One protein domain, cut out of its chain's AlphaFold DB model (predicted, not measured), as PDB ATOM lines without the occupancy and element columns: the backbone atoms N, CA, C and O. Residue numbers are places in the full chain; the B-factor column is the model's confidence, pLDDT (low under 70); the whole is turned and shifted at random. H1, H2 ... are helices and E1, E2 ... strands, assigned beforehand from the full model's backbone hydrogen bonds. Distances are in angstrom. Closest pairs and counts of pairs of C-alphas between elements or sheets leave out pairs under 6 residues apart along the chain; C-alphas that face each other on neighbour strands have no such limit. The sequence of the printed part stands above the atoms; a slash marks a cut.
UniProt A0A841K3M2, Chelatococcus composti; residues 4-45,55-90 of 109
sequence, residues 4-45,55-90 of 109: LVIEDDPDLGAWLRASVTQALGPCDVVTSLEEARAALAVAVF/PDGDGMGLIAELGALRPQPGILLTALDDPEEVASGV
ATOM      1  N   LEU A   4      29.657 -29.526   7.808       95.81
ATOM      2  CA  LEU A   4      30.148 -28.159   7.657       95.81
ATOM      3  C   LEU A   4      31.675 -28.190   7.630       95.81
ATOM      4  O   LEU A   4      32.280 -28.745   8.542       95.81
ATOM      5  N   VAL A   5      32.286 -27.600   6.612       94.56
ATOM      6  CA  VAL A   5      33.732 -27.383   6.514       94.56
ATOM      7  C   VAL A   5      34.001 -25.890   6.650       94.56
ATOM      8  O   VAL A   5      33.314 -25.086   6.022       94.56
ATOM      9  N   ILE A   6      34.980 -25.528   7.470       95.44
ATOM     10  CA  ILE A   6      35.404 -24.148   7.700       95.44
ATOM     11  C   ILE A   6      36.863 -24.055   7.269       95.44
ATOM     12  O   ILE A   6      37.734 -24.562   7.971       95.44
ATOM     13  N   GLU A   7      37.080 -23.480   6.091       93.44
ATOM     14  CA  GLU A   7      38.340 -23.481   5.343       93.44
ATOM     15  C   GLU A   7      38.403 -22.209   4.489       93.44
ATOM     16  O   GLU A   7      37.477 -21.952   3.711       93.44
ATOM     17  N   ASP A   8      39.450 -21.400   4.646       94.38
ATOM     18  CA  ASP A   8      39.615 -20.141   3.915       94.38
ATOM     19  C   ASP A   8      40.407 -20.296   2.610       94.38
ATOM     20  O   ASP A   8      40.271 -19.446   1.721       94.38
ATOM     21  N   ASP A   9      41.153 -21.391   2.433       91.69
ATOM     22  CA  ASP A   9      41.774 -21.715   1.152       91.69
ATOM     23  C   ASP A   9      40.711 -22.233   0.154       91.69
ATOM     24  O   ASP A   9      40.088 -23.283   0.361       91.69
ATOM     25  N   PRO A  10      40.470 -21.530  -0.968       89.81
ATOM     26  CA  PRO A  10      39.407 -21.890  -1.902       89.81
ATOM     27  C   PRO A  10      39.677 -23.197  -2.659       89.81
ATOM     28  O   PRO A  10      38.720 -23.893  -3.020       89.81
ATOM     29  N   ASP A  11      40.943 -23.540  -2.905       89.56
ATOM     30  CA  ASP A  11      41.323 -24.754  -3.624       89.56
ATOM     31  C   ASP A  11      41.154 -25.973  -2.706       89.56
ATOM     32  O   ASP A  11      40.522 -26.968  -3.093       89.56
ATOM     33  N   LEU A  12      41.627 -25.870  -1.460       86.38
ATOM     34  CA  LEU A  12      41.438 -26.898  -0.437       86.38
ATOM     35  C   LEU A  12      39.959 -27.054  -0.070       86.38
ATOM     36  O   LEU A  12      39.452 -28.176  -0.032       86.38
ATOM     37  N   GLY A  13      39.231 -25.953   0.111       90.44
ATOM     38  CA  GLY A  13      37.798 -25.962   0.400       90.44
ATOM     39  C   GLY A  13      36.982 -26.635  -0.707       90.44
ATOM     40  O   GLY A  13      36.100 -27.456  -0.427       90.44
ATOM     41  N   ALA A  14      37.296 -26.364  -1.978       89.75
ATOM     42  CA  ALA A  14      36.653 -27.027  -3.114       89.75
ATOM     43  C   ALA A  14      36.949 -28.534  -3.148       89.75
ATOM     44  O   ALA A  14      36.037 -29.342  -3.374       89.75
ATOM     45  N   TRP A  15      38.201 -28.920  -2.890       88.50
ATOM     46  CA  TRP A  15      38.603 -30.321  -2.804       88.50
ATOM     47  C   TRP A  15      37.899 -31.043  -1.645       88.50
ATOM     48  O   TRP A  15      37.281 -32.090  -1.854       88.50
ATOM     49  N   LEU A  16      37.901 -30.451  -0.445       86.06
ATOM     50  CA  LEU A  16      37.250 -30.989   0.751       86.06
ATOM     51  C   LEU A  16      35.759 -31.176   0.511       86.06
ATOM     52  O   LEU A  16      35.213 -32.235   0.821       86.06
ATOM     53  N   ARG A  17      35.100 -30.193  -0.109       90.62
ATOM     54  CA  ARG A  17      33.688 -30.302  -0.477       90.62
ATOM     55  C   ARG A  17      33.427 -31.524  -1.341       90.62
ATOM     56  O   ARG A  17      32.488 -32.265  -1.052       90.62
ATOM     57  N   ALA A  18      34.220 -31.734  -2.390       88.44
ATOM     58  CA  ALA A  18      34.049 -32.859  -3.303       88.44
ATOM     59  C   ALA A  18      34.274 -34.203  -2.590       88.44
ATOM     60  O   ALA A  18      33.405 -35.079  -2.643       88.44
ATOM     61  N   SER A  19      35.389 -34.331  -1.865       85.12
ATOM     62  CA  SER A  19      35.778 -35.541  -1.132       85.12
ATOM     63  C   SER A  19      34.771 -35.909  -0.038       85.12
ATOM     64  O   SER A  19      34.281 -37.038   0.017       85.12
ATOM     65  N   VAL A  20      34.388 -34.942   0.801       84.50
ATOM     66  CA  VAL A  20      33.398 -35.130   1.870       84.50
ATOM     67  C   VAL A  20      32.022 -35.424   1.288       84.50
ATOM     68  O   VAL A  20      31.351 -36.335   1.771       84.50
ATOM     69  N   THR A  21      31.606 -34.720   0.230       88.19
ATOM     70  CA  THR A  21      30.296 -34.971  -0.389       88.19
ATOM     71  C   THR A  21      30.177 -36.401  -0.890       88.19
ATOM     72  O   THR A  21      29.154 -37.051  -0.671       88.19
ATOM     73  N   GLN A  22      31.237 -36.909  -1.520       85.94
ATOM     74  CA  GLN A  22      31.290 -38.279  -2.012       85.94
ATOM     75  C   GLN A  22      31.272 -39.313  -0.877       85.94
ATOM     76  O   GLN A  22      30.594 -40.332  -0.999       85.94
ATOM     77  N   ALA A  23      32.002 -39.067   0.214       83.12
ATOM     78  CA  ALA A  23      32.160 -40.034   1.298       83.12
ATOM     79  C   ALA A  23      31.007 -40.019   2.319       83.12
ATOM     80  O   ALA A  23      30.610 -41.070   2.822       83.12
ATOM     81  N   LEU A  24      30.487 -38.835   2.652       83.88
ATOM     82  CA  LEU A  24      29.658 -38.595   3.839       83.88
ATOM     83  C   LEU A  24      28.280 -37.989   3.523       83.88
ATOM     84  O   LEU A  24      27.366 -38.085   4.348       83.88
ATOM     85  N   GLY A  25      28.096 -37.412   2.335       88.44
ATOM     86  CA  GLY A  25      26.866 -36.724   1.930       88.44
ATOM     87  C   GLY A  25      26.992 -35.196   1.961       88.44
ATOM     88  O   GLY A  25      28.104 -34.684   1.999       88.44
ATOM     89  N   PRO A  26      25.876 -34.442   1.907       94.31
ATOM     90  CA  PRO A  26      25.890 -32.995   1.675       94.31
ATOM     91  C   PRO A  26      26.894 -32.222   2.542       94.31
ATOM     92  O   PRO A  26      26.871 -32.327   3.770       94.31
ATOM     93  N   CYS A  27      27.743 -31.434   1.882       93.19
ATOM     94  CA  CYS A  27      28.809 -30.655   2.498       93.19
ATOM     95  C   CYS A  27      28.668 -29.171   2.140       93.19
ATOM     96  O   CYS A  27      28.638 -28.810   0.953       93.19
ATOM     97  N   ASP A  28      28.602 -28.338   3.175       96.50
ATOM     98  CA  ASP A  28      28.672 -26.885   3.074       96.50
ATOM     99  C   ASP A  28      30.081 -26.426   3.458       96.50
ATOM    100  O   ASP A  28      30.658 -26.946   4.411       96.50
ATOM    101  N   VAL A  29      30.622 -25.456   2.720       96.31
ATOM    102  CA  VAL A  29      31.930 -24.853   3.001       96.31
ATOM    103  C   VAL A  29      31.728 -23.377   3.289       96.31
ATOM    104  O   VAL A  29      31.019 -22.698   2.543       96.31
ATOM    105  N   VAL A  30      32.347 -22.910   4.361       97.50
ATOM    106  CA  VAL A  30      32.417 -21.507   4.768       97.50
ATOM    107  C   VAL A  30      33.875 -21.133   5.014       97.50
ATOM    108  O   VAL A  30      34.700 -22.005   5.266       97.50
ATOM    109  N   THR A  31      34.183 -19.844   4.952       96.44
ATOM    110  CA  THR A  31      35.568 -19.336   4.920       96.44
ATOM    111  C   THR A  31      35.991 -18.594   6.186       96.44
ATOM    112  O   THR A  31      37.104 -18.090   6.283       96.44
ATOM    113  N   SER A  32      35.096 -18.491   7.170       96.25
ATOM    114  CA  SER A  32      35.345 -17.766   8.419       96.25
ATOM    115  C   SER A  32      34.544 -18.339   9.585       96.25
ATOM    116  O   SER A  32      33.525 -19.017   9.400       96.25
ATOM    117  N   LEU A  33      34.974 -18.035  10.810       96.31
ATOM    118  CA  LEU A  33      34.232 -18.362  12.026       96.31
ATOM    119  C   LEU A  33      32.895 -17.614  12.097       96.31
ATOM    120  O   LEU A  33      31.931 -18.135  12.663       96.31
ATOM    121  N   GLU A  34      32.810 -16.398  11.559       97.12
ATOM    122  CA  GLU A  34      31.545 -15.663  11.445       97.12
ATOM    123  C   GLU A  34      30.524 -16.423  10.583       97.12
ATOM    124  O   GLU A  34      29.413 -16.709  11.045       97.12
ATOM    125  N   GLU A  35      30.907 -16.819   9.368       97.81
ATOM    126  CA  GLU A  35      30.043 -17.597   8.472       97.81
ATOM    127  C   GLU A  35      29.680 -18.959   9.075       97.81
ATOM    128  O   GLU A  35      28.532 -19.399   8.975       97.81
ATOM    129  N   ALA A  36      30.627 -19.602   9.766       96.38
ATOM    130  CA  ALA A  36      30.387 -20.848  10.481       96.38
ATOM    131  C   ALA A  36      29.271 -20.706  11.517       96.38
ATOM    132  O   ALA A  36      28.330 -21.502  11.539       96.38
ATOM    133  N   ARG A  37      29.334 -19.665  12.355       95.69
ATOM    134  CA  ARG A  37      28.297 -19.388  13.360       95.69
ATOM    135  C   ARG A  37      26.953 -19.084  12.715       95.69
ATOM    136  O   ARG A  37      25.933 -19.578  13.191       95.69
ATOM    137  N   ALA A  38      26.942 -18.320  11.623       97.00
ATOM    138  CA  ALA A  38      25.718 -18.041  10.879       97.00
ATOM    139  C   ALA A  38      25.078 -19.331  10.335       97.00
ATOM    140  O   ALA A  38      23.872 -19.525  10.480       97.00
ATOM    141  N   ALA A  39      25.881 -20.246   9.782       96.12
ATOM    142  CA  ALA A  39      25.414 -21.543   9.300       96.12
ATOM    143  C   ALA A  39      24.875 -22.426  10.440       96.12
ATOM    144  O   ALA A  39      23.780 -22.981  10.329       96.12
ATOM    145  N   LEU A  40      25.603 -22.512  11.556       93.88
ATOM    146  CA  LEU A  40      25.219 -23.281  12.747       93.88
ATOM    147  C   LEU A  40      23.942 -22.754  13.418       93.88
ATOM    148  O   LEU A  40      23.212 -23.517  14.046       93.88
ATOM    149  N   ALA A  41      23.645 -21.460  13.277       93.94
ATOM    150  CA  ALA A  41      22.424 -20.864  13.811       93.94
ATOM    151  C   ALA A  41      21.160 -21.267  13.029       93.94
ATOM    152  O   ALA A  41      20.060 -21.223  13.583       93.94
ATOM    153  N   VAL A  42      21.293 -21.644  11.752       94.69
ATOM    154  CA  VAL A  42      20.150 -21.921  10.858       94.69
ATOM    155  C   VAL A  42      20.051 -23.382  10.419       94.69
ATOM    156  O   VAL A  42      19.043 -23.779   9.832       94.69
ATOM    157  N   ALA A  43      21.073 -24.192  10.687       92.88
ATOM    158  CA  ALA A  43      21.131 -25.590  10.290       92.88
ATOM    159  C   ALA A  43      21.800 -26.465  11.355       92.88
ATOM    160  O   ALA A  43      22.722 -26.052  12.051       92.88
ATOM    161  N   VAL A  44      21.350 -27.719  11.429       91.62
ATOM    162  CA  VAL A  44      22.002 -28.761  12.225       91.62
ATOM    163  C   VAL A  44      22.988 -29.508  11.336       91.62
ATOM    164  O   VAL A  44      22.642 -29.918  10.224       91.62
ATOM    165  N   PHE A  45      24.200 -29.696  11.848       92.94
ATOM    166  CA  PHE A  45      25.253 -30.479  11.216       92.94
ATOM    167  C   PHE A  45      25.579 -31.689  12.080       92.94
ATOM    168  O   PHE A  45      25.521 -31.624  13.306       92.94
ATOM    169  N   PRO A  55      41.052 -16.506   8.963       92.25
ATOM    170  CA  PRO A  55      41.312 -15.071   8.847       92.25
ATOM    171  C   PRO A  55      40.729 -14.248  10.006       92.25
ATOM    172  O   PRO A  55      41.226 -13.159  10.299       92.25
ATOM    173  N   ASP A  56      39.696 -14.758  10.681       94.94
ATOM    174  CA  ASP A  56      39.001 -14.106  11.789       94.94
ATOM    175  C   ASP A  56      39.271 -14.735  13.170       94.94
ATOM    176  O   ASP A  56      38.688 -14.293  14.166       94.94
ATOM    177  N   GLY A  57      40.188 -15.709  13.281       89.69
ATOM    178  CA  GLY A  57      40.664 -16.204  14.577       89.69
ATOM    179  C   GLY A  57      41.139 -17.659  14.618       89.69
ATOM    180  O   GLY A  57      41.345 -18.310  13.601       89.69
ATOM    181  N   ASP A  58      41.320 -18.170  15.844       85.12
ATOM    182  CA  ASP A  58      41.679 -19.574  16.100       85.12
ATOM    183  C   ASP A  58      40.409 -20.438  16.223       85.12
ATOM    184  O   ASP A  58      39.560 -20.202  17.095       85.12
ATOM    185  N   GLY A  59      40.304 -21.469  15.380       84.69
ATOM    186  CA  GLY A  59      39.183 -22.415  15.338       84.69
ATOM    187  C   GLY A  59      38.895 -23.134  16.661       84.69
ATOM    188  O   GLY A  59      37.765 -23.567  16.902       84.69
ATOM    189  N   MET A  60      39.862 -23.189  17.582       83.31
ATOM    190  CA  MET A  60      39.678 -23.735  18.932       83.31
ATOM    191  C   MET A  60      38.559 -23.044  19.723       83.31
ATOM    192  O   MET A  60      37.891 -23.698  20.527       83.31
ATOM    193  N   GLY A  61      38.334 -21.744  19.502       83.38
ATOM    194  CA  GLY A  61      37.243 -21.016  20.155       83.38
ATOM    195  C   GLY A  61      35.874 -21.586  19.778       83.38
ATOM    196  O   GLY A  61      35.049 -21.861  20.650       83.38
ATOM    197  N   LEU A  62      35.676 -21.867  18.489       87.75
ATOM    198  CA  LEU A  62      34.437 -22.446  17.976       87.75
ATOM    199  C   LEU A  62      34.232 -23.888  18.461       87.75
ATOM    200  O   LEU A  62      33.106 -24.271  18.760       87.75
ATOM    201  N   ILE A  63      35.298 -24.679  18.629       85.44
ATOM    202  CA  ILE A  63      35.200 -26.039  19.197       85.44
ATOM    203  C   ILE A  63      34.560 -26.017  20.590       85.44
ATOM    204  O   ILE A  63      33.698 -26.847  20.891       85.44
ATOM    205  N   ALA A  64      34.957 -25.064  21.436       81.50
ATOM    206  CA  ALA A  64      34.379 -24.918  22.768       81.50
ATOM    207  C   ALA A  64      32.882 -24.557  22.705       81.50
ATOM    208  O   ALA A  64      32.086 -25.124  23.455       81.50
ATOM    209  N   GLU A  65      32.492 -23.667  21.783       86.81
ATOM    210  CA  GLU A  65      31.088 -23.307  21.528       86.81
ATOM    211  C   GLU A  65      30.274 -24.535  21.072       86.81
ATOM    212  O   GLU A  65      29.200 -24.815  21.612       86.81
ATOM    213  N   LEU A  66      30.811 -25.322  20.136       84.88
ATOM    214  CA  LEU A  66      30.171 -26.525  19.595       84.88
ATOM    215  C   LEU A  66      29.985 -27.627  20.645       84.88
ATOM    216  O   LEU A  66      28.950 -28.292  20.653       84.88
ATOM    217  N   GLY A  67      30.939 -27.800  21.566       78.94
ATOM    218  CA  GLY A  67      30.831 -28.765  22.669       78.94
ATOM    219  C   GLY A  67      29.653 -28.498  23.619       78.94
ATOM    220  O   GLY A  67      29.139 -29.414  24.274       78.94
ATOM    221  N   ALA A  68      29.176 -27.251  23.668       82.50
ATOM    222  CA  ALA A  68      28.009 -26.861  24.452       82.50
ATOM    223  C   ALA A  68      26.668 -27.117  23.728       82.50
ATOM    224  O   ALA A  68      25.624 -27.126  24.385       82.50
ATOM    225  N   LEU A  69      26.670 -27.359  22.410       81.12
ATOM    226  CA  LEU A  69      25.451 -27.572  21.623       81.12
ATOM    227  C   LEU A  69      24.784 -28.920  21.912       81.12
ATOM    228  O   LEU A  69      25.425 -29.897  22.309       81.12
ATOM    229  N   ARG A  70      23.464 -28.983  21.703       83.94
ATOM    230  CA  ARG A  70      22.655 -30.200  21.843       83.94
ATOM    231  C   ARG A  70      21.666 -30.309  20.664       83.94
ATOM    232  O   ARG A  70      20.792 -29.450  20.566       83.94
ATOM    233  N   PRO A  71      21.755 -31.350  19.810       82.00
ATOM    234  CA  PRO A  71      22.801 -32.379  19.794       82.00
ATOM    235  C   PRO A  71      24.179 -31.780  19.470       82.00
ATOM    236  O   PRO A  71      24.280 -30.797  18.740       82.00
ATOM    237  N   GLN A  72      25.229 -32.360  20.052       82.88
ATOM    238  CA  GLN A  72      26.603 -31.961  19.765       82.88
ATOM    239  C   GLN A  72      27.036 -32.612  18.438       82.88
ATOM    240  O   GLN A  72      26.905 -33.835  18.324       82.88
ATOM    241  N   PRO A  73      27.549 -31.849  17.457       83.69
ATOM    242  CA  PRO A  73      28.103 -32.437  16.244       83.69
ATOM    243  C   PRO A  73      29.420 -33.165  16.539       83.69
ATOM    244  O   PRO A  73      30.130 -32.838  17.493       83.69
ATOM    245  N   GLY A  74      29.799 -34.109  15.679       84.69
ATOM    246  CA  GLY A  74      31.193 -34.538  15.601       84.69
ATOM    247  C   GLY A  74      32.081 -33.345  15.242       84.69
ATOM    248  O   GLY A  74      31.671 -32.478  14.473       84.69
ATOM    249  N   ILE A  75      33.290 -33.284  15.795       82.19
ATOM    250  CA  ILE A  75      34.234 -32.190  15.543       82.19
ATOM    251  C   ILE A  75      35.547 -32.787  15.053       82.19
ATOM    252  O   ILE A  75      36.096 -33.677  15.705       82.19
ATOM    253  N   LEU A  76      36.042 -32.271  13.931       81.88
ATOM    254  CA  LEU A  76      37.344 -32.566  13.353       81.88
ATOM    255  C   LEU A  76      38.098 -31.245  13.175       81.88
ATOM    256  O   LEU A  76      37.638 -30.380  12.442       81.88
ATOM    257  N   LEU A  77      39.248 -31.082  13.824       75.69
ATOM    258  CA  LEU A  77      40.149 -29.970  13.508       75.69
ATOM    259  C   LEU A  77      41.113 -30.441  12.420       75.69
ATOM    260  O   LEU A  77      41.768 -31.473  12.602       75.69
ATOM    261  N   THR A  78      41.214 -29.700  11.325       69.00
ATOM    262  CA  THR A  78      42.257 -29.908  10.327       69.00
ATOM    263  C   THR A  78      43.539 -29.255  10.844       69.00
ATOM    264  O   THR A  78      43.570 -28.131  11.337       69.00
ATOM    265  N   ALA A  79      44.615 -30.030  10.831       60.53
ATOM    266  CA  ALA A  79      45.983 -29.537  10.980       60.53
ATOM    267  C   ALA A  79      46.835 -30.090   9.830       60.53
ATOM    268  O   ALA A  79      48.009 -30.403  10.018       60.53
ATOM    269  N   LEU A  80      46.173 -30.374   8.709       53.16
ATOM    270  CA  LEU A  80      46.661 -31.270   7.685       53.16
ATOM    271  C   LEU A  80      47.151 -30.458   6.502       53.16
ATOM    272  O   LEU A  80      46.359 -29.902   5.754       53.16
ATOM    273  N   ASP A  81      48.465 -30.500   6.313       49.53
ATOM    274  CA  ASP A  81      49.122 -30.099   5.072       49.53
ATOM    275  C   ASP A  81      48.789 -31.074   3.908       49.53
ATOM    276  O   ASP A  81      49.251 -30.866   2.788       49.53
ATOM    277  N   ASP A  82      48.015 -32.151   4.158       52.44
ATOM    278  CA  ASP A  82      47.616 -33.163   3.167       52.44
ATOM    279  C   ASP A  82      46.088 -33.421   3.162       52.44
ATOM    280  O   ASP A  82      45.531 -33.956   4.132       52.44
ATOM    281  N   PRO A  83      45.394 -33.096   2.056       55.06
ATOM    282  CA  PRO A  83      43.963 -33.315   1.916       55.06
ATOM    283  C   PRO A  83      43.545 -34.797   2.056       55.06
ATOM    284  O   PRO A  83      42.505 -35.089   2.661       55.06
ATOM    285  N   GLU A  84      44.339 -35.765   1.573       52.75
ATOM    286  CA  GLU A  84      43.970 -37.196   1.582       52.75
ATOM    287  C   GLU A  84      43.827 -37.777   3.005       52.75
ATOM    288  O   GLU A  84      43.040 -38.707   3.248       52.75
ATOM    289  N   GLU A  85      44.524 -37.196   3.984       50.53
ATOM    290  CA  GLU A  85      44.412 -37.584   5.391       50.53
ATOM    291  C   GLU A  85      43.059 -37.189   6.004       50.53
ATOM    292  O   GLU A  85      42.540 -37.914   6.860       50.53
ATOM    293  N   VAL A  86      42.412 -36.121   5.521       54.72
ATOM    294  CA  VAL A  86      41.062 -35.741   5.972       54.72
ATOM    295  C   VAL A  86      40.046 -36.792   5.527       54.72
ATOM    296  O   VAL A  86      39.241 -37.261   6.331       54.72
ATOM    297  N   ALA A  87      40.111 -37.223   4.264       50.12
ATOM    298  CA  ALA A  87      39.184 -38.213   3.713       50.12
ATOM    299  C   ALA A  87      39.343 -39.603   4.357       50.12
ATOM    300  O   ALA A  87      38.359 -40.319   4.549       50.12
ATOM    301  N   SER A  88      40.570 -39.985   4.727       44.16
ATOM    302  CA  SER A  88      40.864 -41.276   5.368       44.16
ATOM    303  C   SER A  88      40.721 -41.268   6.901       44.16
ATOM    304  O   SER A  88      40.476 -42.324   7.500       44.16
ATOM    305  N   GLY A  89      40.821 -40.095   7.540       41.75
ATOM    306  CA  GLY A  89      40.671 -39.884   8.983       41.75
ATOM    307  C   GLY A  89      39.229 -39.961   9.491       41.75
ATOM    308  O   GLY A  89      39.007 -40.273  10.664       41.75
ATOM    309  N   VAL A  90      38.226 -39.775   8.623       45.22
ATOM    310  CA  VAL A  90      36.811 -39.912   9.001       45.22
ATOM    311  C   VAL A  90      36.389 -41.387   9.024       45.22
ATOM    312  O   VAL A  90      35.658 -41.881   8.168       45.22
TER     313      VAL A  90
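What this domain is: This is residues 4 to 45 and 55 to 90 of the 109 residues of a protein of Chelatococcus composti (UniProt A0A841K3M2). A short parallel pair of strands, E1 and E2, stands in the middle, with H1 packed on one face and H2 on the other. E3 runs past E1 without pairing with a named strand and lies between H3 and H4, and these three make a second row, loosely joined to the first, with H4 packed on H1 and H3 close to H2. The printed part has 78 residues, with four named helices and three named strands in the order E1, H1, E2, H2, H3, E3, H4; the class is mixed, helices and strands. The whole is compact, with a radius of gyration of the C-alphas of 12.2 A, and spans 30 by 26 by 19 A.

Where its parts are: Begin at C-alpha 4, at (30.148, -28.159, 7.657), where strand E1 starts; it covers residues 4 to 6. Its neighbour E2 is residues 27 to 30, 10.1 A from first to last C-alpha. Find C-alpha 10 at (39.407, -21.890, -1.902); from there H1, the longest helix, runs 20.2 A to residue 24. H2 is residues 33 to 42, 14.6 A long, and H3 is residues 60 to 67, 10.8 A long. E3, residues 74 to 78, measures 13.1 A, and H4, residues 83 to 89, measures 10.2 A and ends with C-alpha 89 at (40.671, -39.884, 8.983).

How they stand to each other: Look first at E1 and E2, parallel with 29 degrees between their directions; N 5 and O 28 are 2.8 A apart and N 30 and O 5 are 2.9 A apart, both within hydrogen-bond range. E1, H1, E2 form a strand-helix-strand unit, two parallel neighbour strands with a helix between them in the chain, and its crossover is right-handed. The closest C-alphas of H1 and E2 are those of Thr 21 and Cys 27, 5.4 A apart. For H2 and E2 they are those of Ala 36 and Val 30, at 6.1 A. H1 and H2 are apart. Further out, E3 and E1 are near each other, with 6 pairs of C-alphas within 10 A. The closest C-alphas of H3 and E3, those of Ile 63 and Ile 75, are 7.2 A apart. H2 and H3 are close but not clearly touching, with the C-alphas of Leu 33 and Leu 62 closest at 7.2 A, and run the same way at a shallow tilt of 14 degrees. H1 and H4 touch, closest at the C-alphas of Ser 19 and Ala 87, 6.5 A; they run the same way at a shallow tilt of 28 degrees. Every O i to N i+4 pair is within hydrogen-bond range in H1 and H3, against 5 of 6 in H2 and 2 of 3 in H4.

The domain as a whole: The two C-alphas farthest apart, those of Asp 11 and Arg 70, are 32.0 A from each other. Residues 46 to 54 are cut out, and C-alphas 45 and 55 stand 22.4 A apart across that cut, which falls in the link from H2 to H3. Of the links that are printed whole, none is long: H3 to E3 is short, and the others are tight. In the B-factor column of this model, residues 78 to 90 are under 70, and H4 has a mean pLDDT of 50.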